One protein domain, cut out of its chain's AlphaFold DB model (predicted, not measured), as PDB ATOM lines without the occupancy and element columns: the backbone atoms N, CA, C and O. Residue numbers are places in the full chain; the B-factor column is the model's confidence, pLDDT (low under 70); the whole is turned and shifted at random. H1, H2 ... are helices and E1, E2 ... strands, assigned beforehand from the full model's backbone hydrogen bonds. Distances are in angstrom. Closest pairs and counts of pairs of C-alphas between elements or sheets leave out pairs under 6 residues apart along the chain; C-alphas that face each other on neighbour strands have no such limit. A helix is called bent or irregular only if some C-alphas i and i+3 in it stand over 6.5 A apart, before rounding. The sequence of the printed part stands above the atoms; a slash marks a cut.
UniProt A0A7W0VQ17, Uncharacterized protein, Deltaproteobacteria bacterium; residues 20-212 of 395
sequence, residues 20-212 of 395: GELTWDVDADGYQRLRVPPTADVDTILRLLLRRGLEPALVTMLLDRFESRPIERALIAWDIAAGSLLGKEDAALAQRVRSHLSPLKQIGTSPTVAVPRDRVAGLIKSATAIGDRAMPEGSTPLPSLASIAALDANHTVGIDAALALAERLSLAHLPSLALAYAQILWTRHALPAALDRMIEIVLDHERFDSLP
ATOM      1  N   GLY A  20     180.519  -0.840 -65.903       54.56
ATOM      2  CA  GLY A  20     181.256   0.367 -66.278       54.56
ATOM      3  C   GLY A  20     180.800   1.577 -65.455       54.56
ATOM      4  O   GLY A  20     180.206   1.420 -64.388       54.56
ATOM      5  N   GLU A  21     181.092   2.794 -65.923       50.66
ATOM      6  CA  GLU A  21     180.640   4.028 -65.265       50.66
ATOM      7  C   GLU A  21     179.112   4.171 -65.390       50.66
ATOM      8  O   GLU A  21     178.597   4.769 -66.335       50.66
ATOM      9  N   LEU A  22     178.365   3.629 -64.423       57.47
ATOM     10  CA  LEU A  22     177.012   4.107 -64.155       57.47
ATOM     11  C   LEU A  22     177.118   5.590 -63.804       57.47
ATOM     12  O   LEU A  22     177.792   5.963 -62.842       57.47
ATOM     13  N   THR A  23     176.484   6.434 -64.609       58.88
ATOM     14  CA  THR A  23     176.453   7.877 -64.370       58.88
ATOM     15  C   THR A  23     175.128   8.251 -63.725       58.88
ATOM     16  O   THR A  23     174.092   7.637 -63.983       58.88
ATOM     17  N   TRP A  24     175.179   9.238 -62.842       62.19
ATOM     18  CA  TRP A  24     174.026   9.724 -62.100       62.19
ATOM     19  C   TRP A  24     173.738  11.144 -62.557       62.19
ATOM     20  O   TRP A  24     174.636  11.987 -62.525       62.19
ATOM     21  N   ASP A  25     172.499  11.409 -62.957       60.59
ATOM     22  CA  ASP A  25     172.016  12.783 -63.028       60.59
ATOM     23  C   ASP A  25     171.436  13.138 -61.663       60.59
ATOM     24  O   ASP A  25     170.586  12.415 -61.146       60.59
ATOM     25  N   VAL A  26     171.922  14.229 -61.072       56.69
ATOM     26  CA  VAL A  26     171.316  14.813 -59.876       56.69
ATOM     27  C   VAL A  26     170.383  15.919 -60.350       56.69
ATOM     28  O   VAL A  26     170.851  16.937 -60.866       56.69
ATOM     29  N   ASP A  27     169.080  15.707 -60.209       53.88
ATOM     30  CA  ASP A  27     168.075  16.724 -60.498       53.88
ATOM     31  C   ASP A  27     168.130  17.860 -59.456       53.88
ATOM     32  O   ASP A  27     168.783  17.770 -58.411       53.88
ATOM     33  N   ALA A  28     167.460  18.980 -59.746       46.09
ATOM     34  CA  ALA A  28     167.494  20.187 -58.910       46.09
ATOM     35  C   ALA A  28     166.915  19.989 -57.493       46.09
ATOM     36  O   ALA A  28     167.193  20.783 -56.595       46.09
ATOM     37  N   ASP A  29     166.123  18.940 -57.293       45.81
ATOM     38  CA  ASP A  29     165.551  18.496 -56.020       45.81
ATOM     39  C   ASP A  29     166.455  17.499 -55.261       45.81
ATOM     40  O   ASP A  29     166.113  17.057 -54.164       45.81
ATOM     41  N   GLY A  30     167.629  17.173 -55.814       54.12
ATOM     42  CA  GLY A  30     168.587  16.227 -55.243       54.12
ATOM     43  C   GLY A  30     168.308  14.766 -55.593       54.12
ATOM     44  O   GLY A  30     168.992  13.881 -55.070       54.12
ATOM     45  N   TYR A  31     167.334  14.497 -56.462       57.38
ATOM     46  CA  TYR A  31     167.007  13.154 -56.917       57.38
ATOM     47  C   TYR A  31     168.074  12.605 -57.871       57.38
ATOM     48  O   TYR A  31     168.514  13.290 -58.792       57.38
ATOM     49  N   GLN A  32     168.507  11.362 -57.646       64.12
ATOM     50  CA  GLN A  32     169.538  10.708 -58.452       64.12
ATOM     51  C   GLN A  32     168.906   9.750 -59.461       64.12
ATOM     52  O   GLN A  32     168.488   8.645 -59.097       64.12
ATOM     53  N   ARG A  33     168.880  10.152 -60.735       67.31
ATOM     54  CA  ARG A  33     168.454   9.290 -61.843       67.31
ATOM     55  C   ARG A  33     169.616   8.446 -62.326       67.31
ATOM     56  O   ARG A  33     170.662   8.974 -62.715       67.31
ATOM     57  N   LEU A  34     169.413   7.134 -62.345       73.50
ATOM     58  CA  LEU A  34     170.390   6.212 -62.894       73.50
ATOM     59  C   LEU A  34     170.416   6.313 -64.426       73.50
ATOM     60  O   LEU A  34     169.410   6.061 -65.095       73.50
ATOM     61  N   ARG A  35     171.586   6.602 -65.007       72.50
ATOM     62  CA  ARG A  35     171.830   6.375 -66.435       72.50
ATOM     63  C   ARG A  35     172.395   4.983 -66.637       72.50
ATOM     64  O   ARG A  35     173.552   4.708 -66.315       72.50
ATOM     65  N   VAL A  36     171.578   4.115 -67.217       72.12
ATOM     66  CA  VAL A  36     172.010   2.780 -67.624       72.12
ATOM     67  C   VAL A  36     172.408   2.801 -69.102       72.12
ATOM     68  O   VAL A  36     171.695   3.394 -69.916       72.12
ATOM     69  N   PRO A  37     173.532   2.163 -69.480       79.00
ATOM     70  CA  PRO A  37     173.929   2.058 -70.875       79.00
ATOM     71  C   PRO A  37     172.805   1.458 -71.734       79.00
ATOM     72  O   PRO A  37     172.249   0.425 -71.357       79.00
ATOM     73  N   PRO A  38     172.517   2.000 -72.933       77.75
ATOM     74  CA  PRO A  38     171.524   1.424 -73.850       77.75
ATOM     75  C   PRO A  38     171.816  -0.029 -74.256       77.75
ATOM     76  O   PRO A  38     170.950  -0.712 -74.797       77.75
ATOM     77  N   THR A  39     173.037  -0.509 -74.017       80.88
ATOM     78  CA  THR A  39     173.505  -1.875 -74.277       80.88
ATOM     79  C   THR A  39     173.302  -2.831 -73.103       80.88
ATOM     80  O   THR A  39     173.634  -4.002 -73.240       80.88
ATOM     81  N   ALA A  40     172.789  -2.370 -71.956       84.69
ATOM     82  CA  ALA A  40     172.553  -3.241 -70.808       84.69
ATOM     83  C   ALA A  40     171.557  -4.352 -71.168       84.69
ATOM     84  O   ALA A  40     170.481  -4.089 -71.723       84.69
ATOM     85  N   ASP A  41     171.938  -5.590 -70.870       87.69
ATOM     86  CA  ASP A  41     171.118  -6.765 -71.129       87.69
ATOM     87  C   ASP A  41     170.018  -6.936 -70.068       87.69
ATOM     88  O   ASP A  41     169.970  -6.229 -69.059       87.69
ATOM     89  N   VAL A  42     169.087  -7.864 -70.307       90.62
ATOM     90  CA  VAL A  42     167.959  -8.069 -69.385       90.62
ATOM     91  C   VAL A  42     168.444  -8.519 -68.010       90.62
ATOM     92  O   VAL A  42     167.952  -8.017 -67.008       90.62
ATOM     93  N   ASP A  43     169.438  -9.404 -67.941       88.88
ATOM     94  CA  ASP A  43     169.961  -9.904 -66.668       88.88
ATOM     95  C   ASP A  43     170.570  -8.787 -65.816       88.88
ATOM     96  O   ASP A  43     170.340  -8.737 -64.606       88.88
ATOM     97  N   THR A  44     171.289  -7.858 -66.440       88.00
ATOM     98  CA  THR A  44     171.763  -6.629 -65.801       88.00
ATOM     99  C   THR A  44     170.606  -5.803 -65.263       88.00
ATOM    100  O   THR A  44     170.630  -5.401 -64.099       88.00
ATOM    101  N   ILE A  45     169.585  -5.555 -66.089       90.56
ATOM    102  CA  ILE A  45     168.434  -4.743 -65.691       90.56
ATOM    103  C   ILE A  45     167.715  -5.388 -64.499       90.56
ATOM    104  O   ILE A  45     167.417  -4.693 -63.535       90.56
ATOM    105  N   LEU A  46     167.508  -6.709 -64.506       90.81
ATOM    106  CA  LEU A  46     166.883  -7.431 -63.391       90.81
ATOM    107  C   LEU A  46     167.706  -7.331 -62.097       90.81
ATOM    108  O   LEU A  46     167.137  -7.126 -61.028       90.81
ATOM    109  N   ARG A  47     169.042  -7.416 -62.175       85.88
ATOM    110  CA  ARG A  47     169.914  -7.215 -61.001       85.88
ATOM    111  C   ARG A  47     169.835  -5.791 -60.457       85.88
ATOM    112  O   ARG A  47     169.881  -5.605 -59.246       85.88
ATOM    113  N   LEU A  48     169.723  -4.794 -61.333       86.00
ATOM    114  CA  LEU A  48     169.548  -3.404 -60.914       86.00
ATOM    115  C   LEU A  48     168.172  -3.188 -60.272       86.00
ATOM    116  O   LEU A  48     168.100  -2.560 -59.220       86.00
ATOM    117  N   LEU A  49     167.111  -3.758 -60.853       87.88
ATOM    118  CA  LEU A  49     165.746  -3.688 -60.322       87.88
ATOM    119  C   LEU A  49     165.625  -4.334 -58.939       87.88
ATOM    120  O   LEU A  49     164.948  -3.776 -58.088       87.88
ATOM    121  N   LEU A  50     166.318  -5.448 -58.673       83.44
ATOM    122  CA  LEU A  50     166.370  -6.056 -57.333       83.44
ATOM    123  C   LEU A  50     166.792  -5.048 -56.252       83.44
ATOM    124  O   LEU A  50     166.281  -5.078 -55.136       83.44
ATOM    125  N   ARG A  51     167.746  -4.163 -56.568       77.50
ATOM    126  CA  ARG A  51     168.226  -3.169 -55.605       77.50
ATOM    127  C   ARG A  51     167.418  -1.888 -55.644       77.50
ATOM    128  O   ARG A  51     167.199  -1.318 -54.589       77.50
ATOM    129  N   ARG A  52     167.083  -1.396 -56.834       80.50
ATOM    130  CA  ARG A  52     166.484  -0.072 -57.054       80.50
ATOM    131  C   ARG A  52     164.956  -0.115 -57.033       80.50
ATOM    132  O   ARG A  52     164.322   0.923 -57.164       80.50
ATOM    133  N   GLY A  53     164.348  -1.287 -56.903       85.56
ATOM    134  CA  GLY A  53     162.921  -1.442 -57.138       85.56
ATOM    135  C   GLY A  53     162.564  -1.079 -58.580       85.56
ATOM    136  O   GLY A  53     163.393  -1.129 -59.491       85.56
ATOM    137  N   LEU A  54     161.319  -0.665 -58.792       89.94
ATOM    138  CA  LEU A  54     160.756  -0.365 -60.112       89.94
ATOM    139  C   LEU A  54     161.132   1.041 -60.628       89.94
ATOM    140  O   LEU A  54     160.261   1.823 -61.005       89.94
ATOM    141  N   GLU A  55     162.433   1.355 -60.659       88.44
ATOM    142  CA  GLU A  55     162.951   2.655 -61.112       88.44
ATOM    143  C   GLU A  55     162.468   2.990 -62.534       88.44
ATOM    144  O   GLU A  55     162.679   2.181 -63.448       88.44
ATOM    145  N   PRO A  56     161.896   4.187 -62.782       88.38
ATOM    146  CA  PRO A  56     161.308   4.539 -64.075       88.38
ATOM    147  C   PRO A  56     162.221   4.321 -65.291       88.38
ATOM    148  O   PRO A  56     161.765   3.841 -66.335       88.38
ATOM    149  N   ALA A  57     163.517   4.629 -65.173       86.50
ATOM    150  CA  ALA A  57     164.490   4.441 -66.251       86.50
ATOM    151  C   ALA A  57     164.748   2.952 -66.551       86.50
ATOM    152  O   ALA A  57     164.701   2.536 -67.712       86.50
ATOM    153  N   LEU A  58     164.947   2.136 -65.508       90.38
ATOM    154  CA  LEU A  58     165.147   0.686 -65.628       90.38
ATOM    155  C   LEU A  58     163.918   0.002 -66.216       90.38
ATOM    156  O   LEU A  58     164.023  -0.808 -67.135       90.38
ATOM    157  N   VAL A  59     162.745   0.377 -65.713       93.12
ATOM    158  CA  VAL A  59     161.451  -0.102 -66.186       93.12
ATOM    159  C   VAL A  59     161.238   0.235 -67.662       93.12
ATOM    160  O   VAL A  59     160.838  -0.631 -68.440       93.12
ATOM    161  N   THR A  60     161.533   1.471 -68.069       92.06
ATOM    162  CA  THR A  60     161.428   1.912 -69.467       92.06
ATOM    163  C   THR A  60     162.275   1.020 -70.372       92.06
ATOM    164  O   THR A  60     161.745   0.441 -71.324       92.06
ATOM    165  N   MET A  61     163.552   0.836 -70.020       91.44
ATOM    166  CA  MET A  61     164.474  -0.022 -70.762       91.44
ATOM    167  C   MET A  61     164.007  -1.474 -70.806       91.44
ATOM    168  O   MET A  61     164.045  -2.099 -71.864       91.44
ATOM    169  N   LEU A  62     163.528  -2.014 -69.684       93.94
ATOM    170  CA  LEU A  62     163.010  -3.376 -69.632       93.94
ATOM    171  C   LEU A  62     161.817  -3.553 -70.581       93.94
ATOM    172  O   LEU A  62     161.782  -4.505 -71.357       93.94
ATOM    173  N   LEU A  63     160.860  -2.622 -70.568       94.06
ATOM    174  CA  LEU A  63     159.701  -2.659 -71.463       94.06
ATOM    175  C   LEU A  63     160.110  -2.599 -72.943       94.06
ATOM    176  O   LEU A  63     159.455  -3.234 -73.770       94.06
ATOM    177  N   ASP A  64     161.175  -1.861 -73.277       91.94
ATOM    178  CA  ASP A  64     161.742  -1.824 -74.634       91.94
ATOM    179  C   ASP A  64     162.365  -3.172 -75.027       91.94
ATOM    180  O   ASP A  64     162.142  -3.660 -76.135       91.94
ATOM    181  N   ARG A  65     163.058  -3.856 -74.102       91.94
ATOM    182  CA  ARG A  65     163.599  -5.206 -74.360       91.94
ATOM    183  C   ARG A  65     162.512  -6.226 -74.691       91.94
ATOM    184  O   ARG A  65     162.748  -7.116 -75.502       91.94
ATOM    185  N   PHE A  66     161.325  -6.084 -74.107       93.31
ATOM    186  CA  PHE A  66     160.186  -6.976 -74.338       93.31
ATOM    187  C   PHE A  66     159.222  -6.477 -75.428       93.31
ATOM    188  O   PHE A  66     158.106  -6.985 -75.537       93.31
ATOM    189  N   GLU A  67     159.614  -5.523 -76.280       91.94
ATOM    190  CA  GLU A  67     158.735  -5.011 -77.341       91.94
ATOM    191  C   GLU A  67     158.214  -6.109 -78.280       91.94
ATOM    192  O   GLU A  67     157.044  -6.101 -78.668       91.94
ATOM    193  N   SER A  68     159.055  -7.096 -78.592       90.06
ATOM    194  CA  SER A  68     158.690  -8.225 -79.447       90.06
ATOM    195  C   SER A  68     157.861  -9.307 -78.731       90.06
ATOM    196  O   SER A  68     157.402 -10.246 -79.380       90.06
ATOM    197  N   ARG A  69     157.622  -9.164 -77.420       93.38
ATOM    198  CA  ARG A  69     156.959 -10.136 -76.537       93.38
ATOM    199  C   ARG A  69     155.795  -9.476 -75.784       93.38
ATOM    200  O   ARG A  69     155.907  -9.154 -74.601       93.38
ATOM    201  N   PRO A  70     154.671  -9.201 -76.467       93.56
ATOM    202  CA  PRO A  70     153.631  -8.317 -75.946       93.56
ATOM    203  C   PRO A  70     152.907  -8.855 -74.705       93.56
ATOM    204  O   PRO A  70     152.441  -8.043 -73.913       93.56
ATOM    205  N   ILE A  71     152.813 -10.176 -74.508       94.88
ATOM    206  CA  ILE A  71     152.195 -10.758 -73.302       94.88
ATOM    207  C   ILE A  71     153.116 -10.564 -72.098       94.88
ATOM    208  O   ILE A  71     152.687 -10.046 -71.072       94.88
ATOM    209  N   GLU A  72     154.392 -10.905 -72.239       96.00
ATOM    210  CA  GLU A  72     155.410 -10.704 -71.211       96.00
ATOM    211  C   GLU A  72     155.555  -9.224 -70.848       96.00
ATOM    212  O   GLU A  72     155.559  -8.874 -69.668       96.00
ATOM    213  N   ARG A  73     155.578  -8.340 -71.852       95.75
ATOM    214  CA  ARG A  73     155.591  -6.888 -71.640       95.75
ATOM    215  C   ARG A  73     154.363  -6.408 -70.875       95.75
ATOM    216  O   ARG A  73     154.486  -5.527 -70.031       95.75
ATOM    217  N   ALA A  74     153.192  -6.974 -71.155       95.50
ATOM    218  CA  ALA A  74     151.966  -6.619 -70.455       95.50
ATOM    219  C   ALA A  74     151.979  -7.093 -68.990       95.50
ATOM    220  O   ALA A  74     151.540  -6.353 -68.116       95.50
ATOM    221  N   LEU A  75     152.536  -8.276 -68.702       96.38
ATOM    222  CA  LEU A  75     152.741  -8.770 -67.331       96.38
ATOM    223  C   LEU A  75     153.725  -7.893 -66.544       96.38
ATOM    224  O   LEU A  75     153.468  -7.572 -65.391       96.38
ATOM    225  N   ILE A  76     154.810  -7.447 -67.182       96.44
ATOM    226  CA  ILE A  76     155.752  -6.486 -66.589       96.44
ATOM    227  C   ILE A  76     155.047  -5.149 -66.318       96.44
ATOM    228  O   ILE A  76     155.126  -4.619 -65.214       96.44
ATOM    229  N   ALA A  77     154.309  -4.621 -67.301       95.19
ATOM    230  CA  ALA A  77     153.522  -3.395 -67.159       95.19
ATOM    231  C   ALA A  77     152.510  -3.484 -66.004       95.19
ATOM    232  O   ALA A  77     152.310  -2.501 -65.292       95.19
ATOM    233  N   TRP A  78     151.913  -4.659 -65.785       94.56
ATOM    234  CA  TRP A  78     151.031  -4.900 -64.647       94.56
ATOM    235  C   TRP A  78     151.753  -4.717 -63.315       94.56
ATOM    236  O   TRP A  78     151.273  -3.980 -62.455       94.56
ATOM    237  N   ASP A  79     152.911  -5.358 -63.151       94.19
ATOM    238  CA  ASP A  79     153.693  -5.271 -61.915       94.19
ATOM    239  C   ASP A  79     154.154  -3.840 -61.638       94.19
ATOM    240  O   ASP A  79     154.090  -3.387 -60.500       94.19
ATOM    241  N   ILE A  80     154.505  -3.085 -62.681       92.88
ATOM    242  CA  ILE A  80     154.826  -1.659 -62.556       92.88
ATOM    243  C   ILE A  80     153.611  -0.869 -62.072       92.88
ATOM    244  O   ILE A  80     153.718  -0.098 -61.120       92.88
ATOM    245  N   ALA A  81     152.447  -1.063 -62.697       90.44
ATOM    246  CA  ALA A  81     151.227  -0.354 -62.322       90.44
ATOM    247  C   ALA A  81     150.798  -0.648 -60.876       90.44
ATOM    248  O   ALA A  81     150.332   0.263 -60.194       90.44
ATOM    249  N   ALA A  82     150.960  -1.894 -60.421       87.19
ATOM    250  CA  ALA A  82     150.564  -2.339 -59.087       87.19
ATOM    251  C   ALA A  82     151.612  -2.040 -57.998       87.19
ATOM    252  O   ALA A  82     151.244  -1.825 -56.846       87.19
ATOM    253  N   GLY A  83     152.901  -2.053 -58.348       84.19
ATOM    254  CA  GLY A  83     154.016  -2.077 -57.398       84.19
ATOM    255  C   GLY A  83     154.844  -0.796 -57.305       84.19
ATOM    256  O   GLY A  83     155.828  -0.785 -56.577       84.19
ATOM    257  N   SER A  84     154.491   0.272 -58.027       86.38
ATOM    258  CA  SER A  84     155.230   1.547 -57.995       86.38
ATOM    259  C   SER A  84     154.338   2.743 -57.653       86.38
ATOM    260  O   SER A  84     153.124   2.694 -57.842       86.38
ATOM    261  N   LEU A  85     154.937   3.832 -57.172       85.25
ATOM    262  CA  LEU A  85     154.300   5.126 -56.918       85.25
ATOM    263  C   LEU A  85     154.747   6.137 -57.981       85.25
ATOM    264  O   LEU A  85     155.613   6.973 -57.726       85.25
ATOM    265  N   LEU A  86     154.161   6.069 -59.176       85.75
ATOM    266  CA  LEU A  86     154.511   6.964 -60.278       85.75
ATOM    267  C   LEU A  86     153.981   8.378 -60.011       85.75
ATOM    268  O   LEU A  86     152.785   8.594 -59.780       85.75
ATOM    269  N   GLY A  87     154.888   9.354 -60.032       81.94
ATOM    270  CA  GLY A  87     154.567  10.755 -59.793       81.94
ATOM    271  C   GLY A  87     153.994  11.456 -61.026       81.94
ATOM    272  O   GLY A  87     153.866  10.889 -62.112       81.94
ATOM    273  N   LYS A  88     153.695  12.755 -60.886       83.44
ATOM    274  CA  LYS A  88     153.331  13.608 -62.037       83.44
ATOM    275  C   LYS A  88     154.450  13.673 -63.080       83.44
ATOM    276  O   LYS A  88     154.168  13.801 -64.267       83.44
ATOM    277  N   GLU A  89     155.697  13.574 -62.635       81.94
ATOM    278  CA  GLU A  89     156.886  13.587 -63.491       81.94
ATOM    279  C   GLU A  89     156.992  12.330 -64.363       81.94
ATOM    280  O   GLU A  89     157.509  12.388 -65.476       81.94
ATOM    281  N   ASP A  90     156.395  11.222 -63.917       85.94
ATOM    282  CA  ASP A  90     156.375   9.939 -64.618       85.94
ATOM    283  C   ASP A  90     155.126   9.758 -65.493       85.94
ATOM    284  O   ASP A  90     154.839   8.651 -65.950       85.94
ATOM    285  N   ALA A  91     154.354  10.821 -65.760       86.25
ATOM    286  CA  ALA A  91     153.081  10.726 -66.482       86.25
ATOM    287  C   ALA A  91     153.207  10.038 -67.856       86.25
ATOM    288  O   ALA A  91     152.316   9.288 -68.261       86.25
ATOM    289  N   ALA A  92     154.324  10.255 -68.559       88.56
ATOM    290  CA  ALA A  92     154.610   9.590 -69.829       88.56
ATOM    291  C   ALA A  92     154.811   8.075 -69.657       88.56
ATOM    292  O   ALA A  92     154.256   7.290 -70.431       88.56
ATOM    293  N   LEU A  93     155.552   7.655 -68.624       90.69
ATOM    294  CA  LEU A  93     155.731   6.242 -68.296       90.69
ATOM    295  C   LEU A  93     154.407   5.619 -67.849       90.69
ATOM    296  O   LEU A  93     154.044   4.558 -68.347       90.69
ATOM    297  N   ALA A  94     153.651   6.297 -66.984       89.19
ATOM    298  CA  ALA A  94     152.341   5.837 -66.547       89.19
ATOM    299  C   ALA A  94     151.429   5.581 -67.756       89.19
ATOM    300  O   ALA A  94     150.874   4.491 -67.878       89.19
ATOM    301  N   GLN A  95     151.337   6.524 -68.700       90.06
ATOM    302  CA  GLN A  95     150.556   6.357 -69.930       90.06
ATOM    303  C   GLN A  95     151.056   5.188 -70.793       90.06
ATOM    304  O   GLN A  95     150.250   4.409 -71.313       90.06
ATOM    305  N   ARG A  96     152.379   5.039 -70.926       92.75
ATOM    306  CA  ARG A  96     153.009   3.921 -71.642       92.75
ATOM    307  C   ARG A  96     152.630   2.578 -71.010       92.75
ATOM    308  O   ARG A  96     152.208   1.677 -71.733       92.75
ATOM    309  N   VAL A  97     152.698   2.465 -69.685       92.56
ATOM    310  CA  VAL A  97     152.285   1.273 -68.928       92.56
ATOM    311  C   VAL A  97     150.831   0.914 -69.230       92.56
ATOM    312  O   VAL A  97     150.578  -0.220 -69.631       92.56
ATOM    313  N   ARG A  98     149.888   1.871 -69.172       90.88
ATOM    314  CA  ARG A  98     148.468   1.592 -69.496       90.88
ATOM    315  C   ARG A  98     148.299   1.034 -70.905       90.88
ATOM    316  O   ARG A  98     147.570   0.067 -71.109       90.88
ATOM    317  N   SER A  99     149.003   1.617 -71.880       91.81
ATOM    318  CA  SER A  99     148.917   1.179 -73.278       91.81
ATOM    319  C   SER A  99     149.374  -0.273 -73.479       91.81
ATOM    320  O   SER A  99     148.857  -0.971 -74.353       91.81
ATOM    321  N   HIS A 100     150.280  -0.758 -72.624       94.00
ATOM    322  CA  HIS A 100     150.799  -2.123 -72.680       94.00
ATOM    323  C   HIS A 100     149.906  -3.156 -71.997       94.00
ATOM    324  O   HIS A 100     150.100  -4.338 -72.244       94.00
ATOM    325  N   LEU A 101     148.912  -2.756 -71.196       91.75
ATOM    326  CA  LEU A 101     148.017  -3.687 -70.489       91.75
ATOM    327  C   LEU A 101     146.917  -4.288 -71.379       91.75
ATOM    328  O   LEU A 101     146.247  -5.239 -70.984       91.75
ATOM    329  N   SER A 102     146.727  -3.779 -72.598       89.44
ATOM    330  CA  SER A 102     145.703  -4.270 -73.535       89.44
ATOM    331  C   SER A 102     145.688  -5.803 -73.724       89.44
ATOM    332  O   SER A 102     144.602  -6.385 -73.670       89.44
ATOM    333  N   PRO A 103     146.829  -6.498 -73.919       90.38
ATOM    334  CA  PRO A 103     146.835  -7.951 -74.113       90.38
ATOM    335  C   PRO A 103     146.291  -8.730 -72.909       90.38
ATOM    336  O   PRO A 103     145.670  -9.778 -73.071       90.38
ATOM    337  N   LEU A 104     146.471  -8.195 -71.701       89.06
ATOM    338  CA  LEU A 104     146.009  -8.803 -70.460       89.06
ATOM    339  C   LEU A 104     144.477  -8.768 -70.330       89.06
ATOM    340  O   LEU A 104     143.878  -9.752 -69.889       89.06
ATOM    341  N   LYS A 105     143.812  -7.719 -70.839       83.25
ATOM    342  CA  LYS A 105     142.336  -7.628 -70.846       83.25
ATOM    343  C   LYS A 105     141.674  -8.851 -71.511       83.25
ATOM    344  O   LYS A 105     140.592  -9.259 -71.101       83.25
ATOM    345  N   GLN A 106     142.336  -9.479 -72.486       82.62
ATOM    346  CA  GLN A 106     141.834 -10.672 -73.185       82.62
ATOM    347  C   GLN A 106     141.966 -11.970 -72.370       82.62
ATOM    348  O   GLN A 106     141.223 -12.922 -72.608       82.62
ATOM    349  N   ILE A 107     142.895 -12.017 -71.413       85.19
ATOM    350  CA  ILE A 107     143.145 -13.179 -70.546       85.19
ATOM    351  C   ILE A 107     142.183 -13.185 -69.344       85.19
ATOM    352  O   ILE A 107     141.870 -14.253 -68.819       85.19
ATOM    353  N   GLY A 108     141.635 -12.023 -68.969       81.31
ATOM    354  CA  GLY A 108     140.675 -11.886 -67.868       81.31
ATOM    355  C   GLY A 108     141.341 -11.593 -66.523       81.31
ATOM    356  O   GLY A 108     141.047 -12.251 -65.530       81.31
ATOM    357  N   THR A 109     142.259 -10.628 -66.509       82.38
ATOM    358  CA  THR A 109     142.979 -10.153 -65.314       82.38
ATOM    359  C   THR A 109     142.053  -9.582 -64.248       82.38
ATOM    360  O   THR A 109     141.053  -8.946 -64.587       82.38
ATOM    361  N   SER A 110     142.425  -9.718 -62.976       78.81
ATOM    362  CA  SER A 110     141.737  -9.082 -61.846       78.81
ATOM    363  C   SER A 110     142.601  -7.967 -61.249       78.81
ATOM    364  O   SER A 110     143.806  -7.982 -61.464       78.81
ATOM    365  N   PRO A 111     142.050  -7.041 -60.442       73.75
ATOM    366  CA  PRO A 111     142.849  -6.027 -59.745       73.75
ATOM    367  C   PRO A 111     143.949  -6.590 -58.832       73.75
ATOM    368  O   PRO A 111     144.876  -5.871 -58.493       73.75
ATOM    369  N   THR A 112     143.858  -7.854 -58.416       72.44
ATOM    370  CA  THR A 112     144.810  -8.478 -57.485       72.44
ATOM    371  C   THR A 112     145.868  -9.317 -58.195       72.44
ATOM    372  O   THR A 112     146.996  -9.425 -57.717       72.44
ATOM    373  N   VAL A 113     145.536  -9.911 -59.345       82.62
ATOM    374  CA  VAL A 113     146.404 -10.865 -60.037       82.62
ATOM    375  C   VAL A 113     146.306 -10.691 -61.551       82.62
ATOM    376  O   VAL A 113     145.224 -10.749 -62.142       82.62
ATOM    377  N   ALA A 114     147.468 -10.573 -62.200       82.06
ATOM    378  CA  ALA A 114     147.553 -10.470 -63.654       82.06
ATOM    379  C   ALA A 114     147.071 -11.740 -64.373       82.06
ATOM    380  O   ALA A 114     146.467 -11.653 -65.431       82.06
ATOM    381  N   VAL A 115     147.321 -12.933 -63.829       87.56
ATOM    382  CA  VAL A 115     146.820 -14.196 -64.395       87.56
ATOM    383  C   VAL A 115     146.284 -15.097 -63.280       87.56
ATOM    384  O   VAL A 115     147.054 -15.821 -62.643       87.56
ATOM    385  N   PRO A 116     144.961 -15.078 -63.036       87.44
ATOM    386  CA  PRO A 116     144.320 -16.036 -62.143       87.44
ATOM    387  C   PRO A 116     144.541 -17.481 -62.609       87.44
ATOM    388  O   PRO A 116     144.689 -17.751 -63.807       87.44
ATOM    389  N   ARG A 117     144.530 -18.439 -61.675       86.69
ATOM    390  CA  ARG A 117     144.838 -19.854 -61.971       86.69
ATOM    391  C   ARG A 117     143.949 -20.484 -63.054       86.69
ATOM    392  O   ARG A 117     144.406 -21.330 -63.815       86.69
ATOM    393  N   ASP A 118     142.685 -20.074 -63.150       88.56
ATOM    394  CA  ASP A 118     141.718 -20.564 -64.142       88.56
ATOM    395  C   ASP A 118     141.974 -19.998 -65.549       88.56
ATOM    396  O   ASP A 118     141.393 -20.468 -66.529       88.56
ATOM    397  N   ARG A 119     142.874 -19.015 -65.675       92.19
ATOM    398  CA  ARG A 119     143.195 -18.323 -66.930       92.19
ATOM    399  C   ARG A 119     144.513 -18.753 -67.563       92.19
ATOM    400  O   ARG A 119     144.817 -18.310 -68.671       92.19
ATOM    401  N   VAL A 120     145.245 -19.689 -66.954       91.00
ATOM    402  CA  VAL A 120     146.540 -20.172 -67.473       91.00
ATOM    403  C   VAL A 120     146.416 -20.784 -68.876       91.00
ATOM    404  O   VAL A 120     147.264 -20.548 -69.733       91.00
ATOM    405  N   ALA A 121     145.327 -21.498 -69.179       91.50
ATOM    406  CA  ALA A 121     145.091 -22.011 -70.533       91.50
ATOM    407  C   ALA A 121     144.936 -20.880 -71.574       91.50
ATOM    408  O   ALA A 121     145.434 -20.986 -72.698       91.50
ATOM    409  N   GLY A 122     144.279 -19.778 -71.193       92.19
ATOM    410  CA  GLY A 122     144.145 -18.575 -72.020       92.19
ATOM    411  C   GLY A 122     145.476 -17.848 -72.216       92.19
ATOM    412  O   GLY A 122     145.771 -17.411 -73.330       92.19
ATOM    413  N   LEU A 123     146.305 -17.788 -71.170       93.06
ATOM    414  CA  LEU A 123     147.675 -17.276 -71.236       93.06
ATOM    415  C   LEU A 123     148.517 -18.073 -72.243       93.06
ATOM    416  O   LEU A 123     149.079 -17.481 -73.162       93.06
ATOM    417  N   ILE A 124     148.555 -19.406 -72.116       92.94
ATOM    418  CA  ILE A 124     149.314 -20.293 -73.016       92.94
ATOM    419  C   ILE A 124     148.874 -20.089 -74.466       92.94
ATOM    420  O   ILE A 124     149.711 -19.909 -75.352       92.94
ATOM    421  N   LYS A 125     147.559 -20.079 -74.716       93.38
ATOM    422  CA  LYS A 125     147.001 -19.833 -76.051       93.38
ATOM    423  C   LYS A 125     147.425 -18.472 -76.610       93.38
ATOM    424  O   LYS A 125     147.785 -18.384 -77.778       93.38
ATOM    425  N   SER A 126     147.385 -17.420 -75.793       92.12
ATOM    426  CA  SER A 126     147.725 -16.059 -76.230       92.12
ATOM    427  C   SER A 126     149.214 -15.921 -76.543       92.12
ATOM    428  O   SER A 126     149.566 -15.396 -77.597       92.12
ATOM    429  N   ALA A 127     150.084 -16.450 -75.678       91.19
ATOM    430  CA  ALA A 127     151.528 -16.443 -75.892       91.19
ATOM    431  C   ALA A 127     151.910 -17.211 -77.168       91.19
ATOM    432  O   ALA A 127     152.608 -16.688 -78.032       91.19
ATOM    433  N   THR A 128     151.389 -18.431 -77.332       90.62
ATOM    434  CA  THR A 128     151.703 -19.281 -78.495       90.62
ATOM    435  C   THR A 128     151.157 -18.737 -79.815       90.62
ATOM    436  O   THR A 128     151.831 -18.860 -80.832       90.62
ATOM    437  N   ALA A 129     149.983 -18.094 -79.821       89.62
ATOM    438  CA  ALA A 129     149.405 -17.506 -81.033       89.62
ATOM    439  C   ALA A 129     150.236 -16.340 -81.596       89.62
ATOM    440  O   ALA A 129     150.246 -16.116 -82.805       89.62
ATOM    441  N   ILE A 130     150.929 -15.599 -80.728       84.06
ATOM    442  CA  ILE A 130     151.831 -14.512 -81.131       84.06
ATOM    443  C   ILE A 130     153.159 -15.066 -81.670       84.06
ATOM    444  O   ILE A 130     153.769 -14.452 -82.551       84.06
ATOM    445  N   GLY A 131     153.555 -16.244 -81.178       77.44
ATOM    446  CA  GLY A 131     154.777 -16.944 -81.546       77.44
ATOM    447  C   GLY A 131     156.023 -16.379 -80.868       77.44
ATOM    448  O   GLY A 131     155.990 -15.347 -80.196       77.44
ATOM    449  N   ASP A 132     157.144 -17.065 -81.075       79.62
ATOM    450  CA  ASP A 132     158.438 -16.611 -80.584       79.62
ATOM    451  C   ASP A 132     159.015 -15.543 -81.499       79.62
ATOM    452  O   ASP A 132     159.171 -15.734 -82.707       79.62
ATOM    453  N   ARG A 133     159.382 -14.413 -80.900       78.81
ATOM    454  CA  ARG A 133     160.174 -13.386 -81.567       78.81
ATOM    455  C   ARG A 133     161.516 -13.259 -80.874       78.81
ATOM    456  O   ARG A 133     161.604 -13.286 -79.641       78.81
ATOM    457  N   ALA A 134     162.562 -13.122 -81.687       75.81
ATOM    458  CA  ALA A 134     163.897 -12.846 -81.187       75.81
ATOM    459  C   ALA A 134     163.878 -11.574 -80.323       75.81
ATOM    460  O   ALA A 134     163.120 -10.629 -80.580       75.81
ATOM    461  N   MET A 135     164.699 -11.579 -79.276       77.12
ATOM    462  CA  MET A 135     164.963 -10.363 -78.514       77.12
ATOM    463  C   MET A 135     165.764  -9.384 -79.386       77.12
ATOM    464  O   MET A 135     166.480  -9.832 -80.288       77.12
ATOM    465  N   PRO A 136     165.674  -8.068 -79.127       75.38
ATOM    466  CA  PRO A 136     166.514  -7.082 -79.798       75.38
ATOM    467  C   PRO A 136     168.003  -7.424 -79.675       75.38
ATOM    468  O   PRO A 136     168.439  -7.972 -78.655       75.38
ATOM    469  N   GLU A 137     168.781  -7.055 -80.691       70.94
ATOM    470  CA  GLU A 137     170.232  -7.250 -80.723       70.94
ATOM    471  C   GLU A 137     170.905  -6.669 -79.460       70.94
ATOM    472  O   GLU A 137     170.514  -5.612 -78.958       70.94
ATOM    473  N   GLY A 138     171.875  -7.401 -78.899       67.31
ATOM    474  CA  GLY A 138     172.539  -7.056 -77.632       67.31
ATOM    475  C   GLY A 138     171.812  -7.507 -76.357       67.31
ATOM    476  O   GLY A 138     172.328  -7.299 -75.264       67.31
ATOM    477  N   SER A 139     170.644  -8.147 -76.464       70.00
ATOM    478  CA  SER A 139     169.965  -8.754 -75.311       70.00
ATOM    479  C   SER A 139     170.427 -10.195 -75.097       70.00
ATOM    480  O   SER A 139     170.461 -10.981 -76.045       70.00
ATOM    481  N   THR A 140     170.687 -10.579 -73.848       75.00
ATOM    482  CA  THR A 140     170.874 -11.990 -73.486       75.00
ATOM    483  C   THR A 140     169.593 -12.774 -73.806       75.00
ATOM    484  O   THR A 140     168.504 -12.347 -73.404       75.00
ATOM    485  N   PRO A 141     169.668 -13.881 -74.571       78.56
ATOM    486  CA  PRO A 141     168.484 -14.629 -74.966       78.56
ATOM    487  C   PRO A 141     167.818 -15.248 -73.735       78.56
ATOM    488  O   PRO A 141     168.398 -16.085 -73.049       78.56
ATOM    489  N   LEU A 142     166.576 -14.840 -73.477       86.25
ATOM    490  CA  LEU A 142     165.723 -15.420 -72.443       86.25
ATOM    491  C   LEU A 142     164.645 -16.297 -73.084       86.25
ATOM    492  O   LEU A 142     164.105 -15.899 -74.125       86.25
ATOM    493  N   PRO A 143     164.262 -17.430 -72.471       90.62
ATOM    494  CA  PRO A 143     163.111 -18.195 -72.939       90.62
ATOM    495  C   PRO A 143     161.851 -17.317 -72.920       90.62
ATOM    496  O   PRO A 143     161.668 -16.526 -71.999       90.62
ATOM    497  N   SER A 144     160.998 -17.397 -73.934       94.31
ATOM    498  CA  SER A 144     159.685 -16.729 -73.972       94.31
ATOM    499  C   SER A 144     158.620 -17.612 -73.312       94.31
ATOM    500  O   SER A 144     158.822 -18.812 -73.113       94.31
ATOM    501  N   LEU A 145     157.442 -17.062 -73.013       95.25
ATOM    502  CA  LEU A 145     156.322 -17.879 -72.529       95.25
ATOM    503  C   LEU A 145     155.892 -18.926 -73.568       95.25
ATOM    504  O   LEU A 145     155.540 -20.048 -73.203       95.25
ATOM    505  N   ALA A 146     155.951 -18.584 -74.856       94.38
ATOM    506  CA  ALA A 146     155.632 -19.508 -75.940       94.38
ATOM    507  C   ALA A 146     156.664 -20.644 -76.063       94.38
ATOM    508  O   ALA A 146     156.256 -21.803 -76.157       94.38
ATOM    509  N   SER A 147     157.966 -20.354 -75.945       94.06
ATOM    510  CA  SER A 147     159.005 -21.390 -75.959       94.06
ATOM    511  C   SER A 147     158.865 -22.332 -74.765       94.06
ATOM    512  O   SER A 147     159.017 -23.540 -74.912       94.06
ATOM    513  N   ILE A 148     158.522 -21.798 -73.585       94.19
ATOM    514  CA  ILE A 148     158.300 -22.614 -72.384       94.19
ATOM    515  C   ILE A 148     157.044 -23.475 -72.504       94.19
ATOM    516  O   ILE A 148     157.071 -24.645 -72.133       94.19
ATOM    517  N   ALA A 149     155.963 -22.957 -73.087       93.44
ATOM    518  CA  ALA A 149     154.759 -23.750 -73.339       93.44
ATOM    519  C   ALA A 149     154.994 -24.925 -74.311       93.44
ATOM    520  O   ALA A 149     154.274 -25.933 -74.249       93.44
ATOM    521  N   ALA A 150     155.984 -24.788 -75.198       92.81
ATOM    522  CA  ALA A 150     156.376 -25.785 -76.189       92.81
ATOM    523  C   ALA A 150     157.391 -26.820 -75.676       92.81
ATOM    524  O   ALA A 150     157.641 -27.795 -76.387       92.81
ATOM    525  N   LEU A 151     157.957 -26.646 -74.476       93.31
ATOM    526  CA  LEU A 151     158.888 -27.619 -73.907       93.31
ATOM    527  C   LEU A 151     158.228 -28.989 -73.720       93.31
ATOM    528  O   LEU A 151     157.033 -29.108 -73.432       93.31
ATOM    529  N   ASP A 152     159.039 -30.031 -73.869       91.50
ATOM    530  CA  ASP A 152     158.692 -31.375 -73.431       91.50
ATOM    531  C   ASP A 152     159.122 -31.599 -71.969       91.50
ATOM    532  O   ASP A 152     159.970 -30.889 -71.428       91.50
ATOM    533  N   ALA A 153     158.529 -32.604 -71.320       88.62
ATOM    534  CA  ALA A 153     158.796 -32.901 -69.910       88.62
ATOM    535  C   ALA A 153     160.230 -33.401 -69.635       88.62
ATOM    536  O   ALA A 153     160.656 -33.415 -68.484       88.62
ATOM    537  N   ASN A 154     160.969 -33.817 -70.668       91.88
ATOM    538  CA  ASN A 154     162.335 -34.329 -70.567       91.88
ATOM    539  C   ASN A 154     163.391 -33.247 -70.852       91.88
ATOM    540  O   ASN A 154     164.583 -33.495 -70.664       91.88
ATOM    541  N   HIS A 155     162.988 -32.048 -71.283       92.38
ATOM    542  CA  HIS A 155     163.881 -30.942 -71.610       92.38
ATOM    543  C   HIS A 155     164.344 -30.193 -70.345       92.38
ATOM    544  O   HIS A 155     164.079 -29.002 -70.149       92.38
ATOM    545  N   THR A 156     165.059 -30.912 -69.476       92.31
ATOM    546  CA  THR A 156     165.481 -30.467 -68.137       92.31
ATOM    547  C   THR A 156     166.209 -29.125 -68.155       92.31
ATOM    548  O   THR A 156     165.835 -28.224 -67.416       92.31
ATOM    549  N   VAL A 157     167.151 -28.925 -69.083       92.00
ATOM    550  CA  VAL A 157     167.917 -27.670 -69.210       92.00
ATOM    551  C   VAL A 157     167.005 -26.455 -69.423       92.00
ATOM    552  O   VAL A 157     167.235 -25.391 -68.852       92.00
ATOM    553  N   GLY A 158     165.956 -26.598 -70.238       91.62
ATOM    554  CA  GLY A 158     165.007 -25.507 -70.497       91.62
ATOM    555  C   GLY A 158     164.071 -25.246 -69.319       91.62
ATOM    556  O   GLY A 158     163.766 -24.091 -69.028       91.62
ATOM    557  N   ILE A 159     163.656 -26.308 -68.623       93.06
ATOM    558  CA  ILE A 159     162.846 -26.221 -67.402       93.06
ATOM    559  C   ILE A 159     163.629 -25.493 -66.303       93.06
ATOM    560  O   ILE A 159     163.125 -24.529 -65.728       93.06
ATOM    561  N   ASP A 160     164.876 -25.895 -66.063       93.00
ATOM    562  CA  ASP A 160     165.739 -25.297 -65.042       93.00
ATOM    563  C   ASP A 160     166.028 -23.824 -65.354       93.00
ATOM    564  O   ASP A 160     165.912 -22.962 -64.480       93.00
ATOM    565  N   ALA A 161     166.316 -23.501 -66.620       92.44
ATOM    566  CA  ALA A 161     166.518 -22.122 -67.058       92.44
ATOM    567  C   ALA A 161     165.266 -21.249 -66.849       92.44
ATOM    568  O   ALA A 161     165.380 -20.085 -66.459       92.44
ATOM    569  N   ALA A 162     164.071 -21.798 -67.079       94.56
ATOM    570  CA  ALA A 162     162.811 -21.096 -66.858       94.56
ATOM    571  C   ALA A 162     162.527 -20.857 -65.370       94.56
ATOM    572  O   ALA A 162     162.111 -19.759 -65.002       94.56
ATOM    573  N   LEU A 163     162.792 -21.842 -64.507       94.19
ATOM    574  CA  LEU A 163     162.644 -21.691 -63.057       94.19
ATOM    575  C   LEU A 163     163.644 -20.674 -62.488       94.19
ATOM    576  O   LEU A 163     163.254 -19.821 -61.691       94.19
ATOM    577  N   ALA A 164     164.897 -20.699 -62.951       91.69
ATOM    578  CA  ALA A 164     165.910 -19.713 -62.574       91.69
ATOM    579  C   ALA A 164     165.571 -18.300 -63.083       91.69
ATOM    580  O   ALA A 164     165.867 -17.298 -62.430       91.69
ATOM    581  N   LEU A 165     164.940 -18.178 -64.256       93.75
ATOM    582  CA  LEU A 165     164.418 -16.896 -64.726       93.75
ATOM    583  C   LEU A 165     163.243 -16.416 -63.863       93.75
ATOM    584  O   LEU A 165     163.234 -15.254 -63.471       93.75
ATOM    585  N   ALA A 166     162.288 -17.290 -63.537       94.94
ATOM    586  CA  ALA A 166     161.153 -16.949 -62.680       94.94
ATOM    587  C   ALA A 166     161.611 -16.446 -61.301       94.94
ATOM    588  O   ALA A 166     161.108 -15.438 -60.815       94.94
ATOM    589  N   GLU A 167     162.614 -17.091 -60.704       91.25
ATOM    590  CA  GLU A 167     163.246 -16.627 -59.467       91.25
ATOM    591  C   GLU A 167     163.810 -15.210 -59.598       91.25
ATOM    592  O   GLU A 167     163.437 -14.324 -58.832       91.25
ATOM    593  N   ARG A 168     164.652 -14.965 -60.610       90.81
ATOM    594  CA  ARG A 168     165.257 -13.643 -60.838       90.81
ATOM    595  C   ARG A 168     164.216 -12.557 -61.093       90.81
ATOM    596  O   ARG A 168     164.373 -11.448 -60.599       90.81
ATOM    597  N   LEU A 169     163.155 -12.871 -61.835       94.25
ATOM    598  CA  LEU A 169     162.042 -11.953 -62.078       94.25
ATOM    599  C   LEU A 169     161.297 -11.614 -60.784       94.25
ATOM    600  O   LEU A 169     161.038 -10.443 -60.531       94.25
ATOM    601  N   SER A 170     160.984 -12.612 -59.953       91.81
ATOM    602  CA  SER A 170     160.312 -12.376 -58.669       91.81
ATOM    603  C   SER A 170     161.158 -11.505 -57.745       91.81
ATOM    604  O   SER A 170     160.647 -10.561 -57.151       91.81
ATOM    605  N   LEU A 171     162.461 -11.791 -57.665       86.69
ATOM    606  CA  LEU A 171     163.421 -10.986 -56.914       86.69
ATOM    607  C   LEU A 171     163.496  -9.547 -57.453       86.69
ATOM    608  O   LEU A 171     163.583  -8.606 -56.677       86.69
ATOM    609  N   ALA A 172     163.377  -9.360 -58.767       89.12
ATOM    610  CA  ALA A 172     163.370  -8.058 -59.431       89.12
ATOM    611  C   ALA A 172     162.000  -7.346 -59.429       89.12
ATOM    612  O   ALA A 172     161.764  -6.492 -60.282       89.12
ATOM    613  N   HIS A 173     161.095  -7.681 -58.501       89.94
ATOM    614  CA  HIS A 173     159.760  -7.073 -58.373       89.94
ATOM    615  C   HIS A 173     158.832  -7.305 -59.583       89.94
ATOM    616  O   HIS A 173     157.921  -6.516 -59.829       89.94
ATOM    617  N   LEU A 174     159.022  -8.406 -60.326       94.62
ATOM    618  CA  LEU A 174     158.204  -8.796 -61.488       94.62
ATOM    619  C   LEU A 174     157.468 -10.139 -61.280       94.62
ATOM    620  O   LEU A 174     157.628 -11.084 -62.072       94.62
ATOM    621  N   PRO A 175     156.665 -10.275 -60.208       94.69
ATOM    622  CA  PRO A 175     156.012 -11.532 -59.857       94.69
ATOM    623  C   PRO A 175     154.975 -12.021 -60.874       94.69
ATOM    624  O   PRO A 175     154.719 -13.221 -60.923       94.69
ATOM    625  N   SER A 176     154.360 -11.162 -61.697       95.75
ATOM    626  CA  SER A 176     153.345 -11.604 -62.672       95.75
ATOM    627  C   SER A 176     153.967 -12.469 -63.752       95.75
ATOM    628  O   SER A 176     153.447 -13.538 -64.078       95.75
ATOM    629  N   LEU A 177     155.097 -12.019 -64.296       96.75
ATOM    630  CA  LEU A 177     155.814 -12.779 -65.309       96.75
ATOM    631  C   LEU A 177     156.479 -14.019 -64.698       96.75
ATOM    632  O   LEU A 177     156.414 -15.095 -65.290       96.75
ATOM    633  N   ALA A 178     157.043 -13.903 -63.491       96.56
ATOM    634  CA  ALA A 178     157.590 -15.043 -62.756       96.56
ATOM    635  C   ALA A 178     156.545 -16.155 -62.535       96.56
ATOM    636  O   ALA A 178     156.797 -17.321 -62.855       96.56
ATOM    637  N   LEU A 179     155.350 -15.789 -62.051       96.00
ATOM    638  CA  LEU A 179     154.237 -16.721 -61.863       96.00
ATOM    639  C   LEU A 179     153.789 -17.336 -63.181       96.00
ATOM    640  O   LEU A 179     153.559 -18.538 -63.213       96.00
ATOM    641  N   ALA A 180     153.710 -16.560 -64.263       95.94
ATOM    642  CA  ALA A 180     153.333 -17.073 -65.575       95.94
ATOM    643  C   ALA A 180     154.263 -18.209 -66.041       95.94
ATOM    644  O   ALA A 180     153.777 -19.263 -66.451       95.94
ATOM    645  N   TYR A 181     155.587 -18.047 -65.918       96.75
ATOM    646  CA  TYR A 181     156.540 -19.120 -66.241       96.75
ATOM    647  C   TYR A 181     156.294 -20.378 -65.398       96.75
ATOM    648  O   TYR A 181     156.172 -21.477 -65.943       96.75
ATOM    649  N   ALA A 182     156.175 -20.224 -64.077       96.31
ATOM    650  CA  ALA A 182     155.984 -21.353 -63.171       96.31
ATOM    651  C   ALA A 182     154.613 -22.040 -63.364       96.31
ATOM    652  O   ALA A 182     154.532 -23.268 -63.391       96.31
ATOM    653  N   GLN A 183     153.547 -21.269 -63.598       95.25
ATOM    654  CA  GLN A 183     152.199 -21.764 -63.889       95.25
ATOM    655  C   GLN A 183     152.151 -22.580 -65.181       95.25
ATOM    656  O   GLN A 183     151.483 -23.615 -65.213       95.25
ATOM    657  N   ILE A 184     152.846 -22.147 -66.239       95.19
ATOM    658  CA  ILE A 184     152.922 -22.902 -67.497       95.19
ATOM    659  C   ILE A 184     153.614 -24.243 -67.256       95.19
ATOM    660  O   ILE A 184     153.062 -25.280 -67.622       95.19
ATOM    661  N   LEU A 185     154.774 -24.236 -66.595       95.19
ATOM    662  CA  LEU A 185     155.514 -25.459 -66.271       95.19
ATOM    663  C   LEU A 185     154.680 -26.425 -65.420       95.19
ATOM    664  O   LEU A 185     154.600 -27.613 -65.732       95.19
ATOM    665  N   TRP A 186     154.000 -25.919 -64.387       94.12
ATOM    666  CA  TRP A 186     153.092 -26.720 -63.569       94.12
ATOM    667  C   TRP A 186     151.931 -27.291 -64.391       94.12
ATOM    668  O   TRP A 186     151.668 -28.489 -64.351       94.12
ATOM    669  N   THR A 187     151.264 -26.462 -65.190       92.69
ATOM    670  CA  THR A 187     150.087 -26.871 -65.976       92.69
ATOM    671  C   THR A 187     150.435 -27.907 -67.042       92.69
ATOM    672  O   THR A 187     149.630 -28.788 -67.337       92.69
ATOM    673  N   ARG A 188     151.623 -27.810 -67.649       92.38
ATOM    674  CA  ARG A 188     152.051 -28.695 -68.742       92.38
ATOM    675  C   ARG A 188     152.665 -29.998 -68.245       92.38
ATOM    676  O   ARG A 188     152.530 -31.013 -68.924       92.38
ATOM    677  N   HIS A 189     153.334 -29.968 -67.094       91.69
ATOM    678  CA  HIS A 189     154.224 -31.053 -66.677       91.69
ATOM    679  C   HIS A 189     154.038 -31.503 -65.220       91.69
ATOM    680  O   HIS A 189     154.687 -32.460 -64.813       91.69
ATOM    681  N   ALA A 190     153.181 -30.839 -64.435       90.56
ATOM    682  CA  ALA A 190     152.970 -31.101 -63.006       90.56
ATOM    683  C   ALA A 190     154.284 -31.154 -62.198       90.56
ATOM    684  O   ALA A 190     154.457 -31.991 -61.313       90.56
ATOM    685  N   LEU A 191     155.233 -30.268 -62.528       89.38
ATOM    686  CA  LEU A 191     156.577 -30.267 -61.946       89.38
ATOM    687  C   LEU A 191     156.556 -29.770 -60.493       89.38
ATOM    688  O   LEU A 191     156.236 -28.600 -60.273       89.38
ATOM    689  N   PRO A 192     156.976 -30.582 -59.505       90.06
ATOM    690  CA  PRO A 192     156.965 -30.171 -58.102       90.06
ATOM    691  C   PRO A 192     157.766 -28.884 -57.840       90.06
ATOM    692  O   PRO A 192     157.273 -27.995 -57.158       90.06
ATOM    693  N   ALA A 193     158.928 -28.723 -58.481       90.38
ATOM    694  CA  ALA A 193     159.750 -27.514 -58.361       90.38
ATOM    695  C   ALA A 193     159.056 -26.242 -58.888       90.38
ATOM    696  O   ALA A 193     159.295 -25.148 -58.380       90.38
ATOM    697  N   ALA A 194     158.175 -26.369 -59.889       93.19
ATOM    698  CA  ALA A 194     157.372 -25.247 -60.363       93.19
ATOM    699  C   ALA A 194     156.313 -24.856 -59.327       93.19
ATOM    700  O   ALA A 194     156.131 -23.669 -59.073       93.19
ATOM    701  N   LEU A 195     155.670 -25.837 -58.683       93.06
ATOM    702  CA  LEU A 195     154.739 -25.577 -57.586       93.06
ATOM    703  C   LEU A 195     155.441 -24.933 -56.386       93.06
ATOM    704  O   LEU A 195     154.941 -23.942 -55.866       93.06
ATOM    705  N   ASP A 196     156.608 -25.447 -55.993       91.56
ATOM    706  CA  ASP A 196     157.423 -24.871 -54.915       91.56
ATOM    707  C   ASP A 196     157.767 -23.407 -55.217       91.56
ATOM    708  O   ASP A 196     157.575 -22.528 -54.378       91.56
ATOM    709  N   ARG A 197     158.160 -23.109 -56.461       92.81
ATOM    710  CA  ARG A 197     158.420 -21.733 -56.889       92.81
ATOM    711  C   ARG A 197     157.164 -20.858 -56.857       92.81
ATOM    712  O   ARG A 197     157.246 -19.710 -56.435       92.81
ATOM    713  N   MET A 198     156.012 -21.375 -57.287       94.38
ATOM    714  CA  MET A 198     154.744 -20.639 -57.220       94.38
ATOM    715  C   MET A 198     154.345 -20.308 -55.783       94.38
ATOM    716  O   MET A 198     153.873 -19.200 -55.549       94.38
ATOM    717  N   ILE A 199     154.532 -21.245 -54.846       93.69
ATOM    718  CA  ILE A 199     154.248 -21.041 -53.421       93.69
ATOM    719  C   ILE A 199     155.059 -19.856 -52.895       93.69
ATOM    720  O   ILE A 199     154.465 -18.937 -52.340       93.69
ATOM    721  N   GLU A 200     156.375 -19.828 -53.128       92.25
ATOM    722  CA  GLU A 200     157.226 -18.716 -52.679       92.25
ATOM    723  C   GLU A 200     156.782 -17.376 -53.280       92.25
ATOM    724  O   GLU A 200     156.545 -16.424 -52.543       92.25
ATOM    725  N   ILE A 201     156.573 -17.305 -54.602       92.19
ATOM    726  CA  ILE A 201     156.184 -16.045 -55.259       92.19
ATOM    727  C   ILE A 201     154.815 -15.558 -54.758       92.19
ATOM    728  O   ILE A 201     154.609 -14.364 -54.546       92.19
ATOM    729  N   VAL A 202     153.855 -16.468 -54.575       92.50
ATOM    730  CA  VAL A 202     152.522 -16.125 -54.064       92.50
ATOM    731  C   VAL A 202     152.583 -15.619 -52.627       92.50
ATOM    732  O   VAL A 202     151.856 -14.683 -52.308       92.50
ATOM    733  N   LEU A 203     153.407 -16.231 -51.775       90.75
ATOM    734  CA  LEU A 203     153.563 -15.822 -50.380       90.75
ATOM    735  C   LEU A 203     154.278 -14.472 -50.262       90.75
ATOM    736  O   LEU A 203     153.855 -13.641 -49.467       90.75
ATOM    737  N   ASP A 204     155.317 -14.241 -51.063       86.25
ATOM    738  CA  ASP A 204     156.111 -13.008 -51.016       86.25
ATOM    739  C   ASP A 204     155.366 -11.796 -51.598       86.25
ATOM    740  O   ASP A 204     155.672 -10.658 -51.254       86.25
ATOM    741  N   HIS A 205     154.382 -12.024 -52.475       86.12
ATOM    742  CA  HIS A 205     153.630 -10.960 -53.148       86.12
ATOM    743  C   HIS A 205     152.115 -10.997 -52.885       86.12
ATOM    744  O   HIS A 205     151.366 -10.298 -53.567       86.12
ATOM    745  N   GLU A 206     151.664 -11.826 -51.940       87.12
ATOM    746  CA  GLU A 206     150.263 -11.962 -51.500       87.12
ATOM    747  C   GLU A 206     149.259 -12.304 -52.625       87.12
ATOM    748  O   GLU A 206     148.117 -11.847 -52.655       87.12
ATOM    749  N   ARG A 207     149.662 -13.150 -53.583       87.81
ATOM    750  CA  ARG A 207     148.873 -13.471 -54.797       87.81
ATOM    751  C   ARG A 207     148.142 -14.806 -54.731       87.81
ATOM    752  O   ARG A 207     148.195 -15.591 -55.683       87.81
ATOM    753  N   PHE A 208     147.467 -15.079 -53.618       86.38
ATOM    754  CA  PHE A 208     146.939 -16.409 -53.276       86.38
ATOM    755  C   PHE A 208     146.015 -17.028 -54.341       86.38
ATOM    756  O   PHE A 208     146.059 -18.240 -54.558       86.38
ATOM    757  N   ASP A 209     145.277 -16.209 -55.097       84.25
ATOM    758  CA  ASP A 209     144.393 -16.656 -56.190       84.25
ATOM    759  C   ASP A 209     145.132 -17.312 -57.378       84.25
ATOM    760  O   ASP A 209     144.524 -17.971 -58.230       84.25
ATOM    761  N   SER A 210     146.457 -17.155 -57.446       85.06
ATOM    762  CA  SER A 210     147.308 -17.719 -58.504       85.06
ATOM    763  C   SER A 210     147.662 -19.187 -58.270       85.06
ATOM    764  O   SER A 210     148.169 -19.846 -59.185       85.06
ATOM    765  N   LEU A 211     147.441 -19.694 -57.052       87.81
ATOM    766  CA  LEU A 211     147.904 -21.011 -56.637       87.81
ATOM    767  C   LEU A 211     146.908 -22.112 -57.060       87.81
ATOM    768  O   LEU A 211     145.696 -22.000 -56.815       87.81
ATOM    769  N   PRO A 212     147.378 -23.200 -57.697       84.31
ATOM    770  CA  PRO A 212     146.545 -24.364 -57.954       84.31
ATOM    771  C   PRO A 212     146.137 -25.024 -56.626       84.31
ATOM    772  O   PRO A 212     146.750 -24.772 -55.587       84.31
TER     773      PRO A 212
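AT A GLANCE: This is residues 20 to 212 of the 395 residues of an uncharacterized protein of Deltaproteobacteria bacterium (UniProt A0A7W0VQ17). Look first at the small hairpin of strands E1 and E2, which makes one end of an elongated body of helices. Beyond it, H1, H2, H3 and H4 run up and down and meet a second group, H8, H9 and H10, while H6 crosses H9 and the short H5 and H7 pack on H3 and H9. The printed part has 193 residues, mostly helix, in the order E1, E2, then H1 to H10; the sheet E1 - E2 is antiparallel. The whole is compact, with a radius of gyration of the C-alphas of 16.4 A and spans of 53 by 34 by 29 A.

IN THESE COORDINATES: Find C-alpha 23 at (176.453, 7.877, -64.370), where E1, residues 23 to 26, begins; E2 is residues 32 to 35. Then come H1, 42 to 52, H2, 56 to 65, H3, 70 to 83 and 19.6 A long, H4, 88 to 100 and 19.2 A, and H5, 102 to 105. H6 is residues 117 to 130, 21.1 A, and H7 145 to 149. H8, 156 to 171, spans 22.6 A, H9, 175 to 189, 20.8 A, and H10, 192 to 204, ends at C-alpha 204 (156.111, -13.008, -51.016). H4 and H6 are irregular: C-alphas 89 and 92 are 7.8 A apart, 118 and 121 7.4 A.

HOW THE PARTS SIT: In the hairpin E1 and E2, N 33 and O 25 are within hydrogen-bond range at 2.9 A. The closest C-alphas of E2 and H2, Leu 34 and Ala 57, are 7.0 A apart. H1, H2, H3, H4, H8, H9 and H10 form an up-and-down bundle, each running against the one before. H1 and H2 touch at Ile 45 and Leu 58, 6.3 A, and H3 and H4 at Ala 77 and Val 97, 5.1 A. H8 touches H1 with residues 168 to 171 alone, Leu 171 to Leu 50, 5.8 A. The hub H9 touches five helices, among them H8, at Ala 178 and Ala 166, 4.0 A, and H6, about perpendicular at 88 degrees, at Gln 183 and Val 120, 6.9 A. H7 touches H9 at Ala 149 and Ile 184, 6.2 A; H5 touches H3 at Pro 103 and Ile 71, 6.1 A. Every O i to N i+4 pair is within range in H2, H3, H7, H8, H9 and H10; H1 has 6 of 7, H4 7 of 9, H6 8 of 10, and H5 is too short.

THE WHOLE: Ala 28 and Asn 154 hold the farthest C-alphas, 56.0 A apart. The printed part has no cut; the links H5 to H6 and H6 to H7 are long. Residues 20 to 33 and 138 of the model have pLDDT under 70.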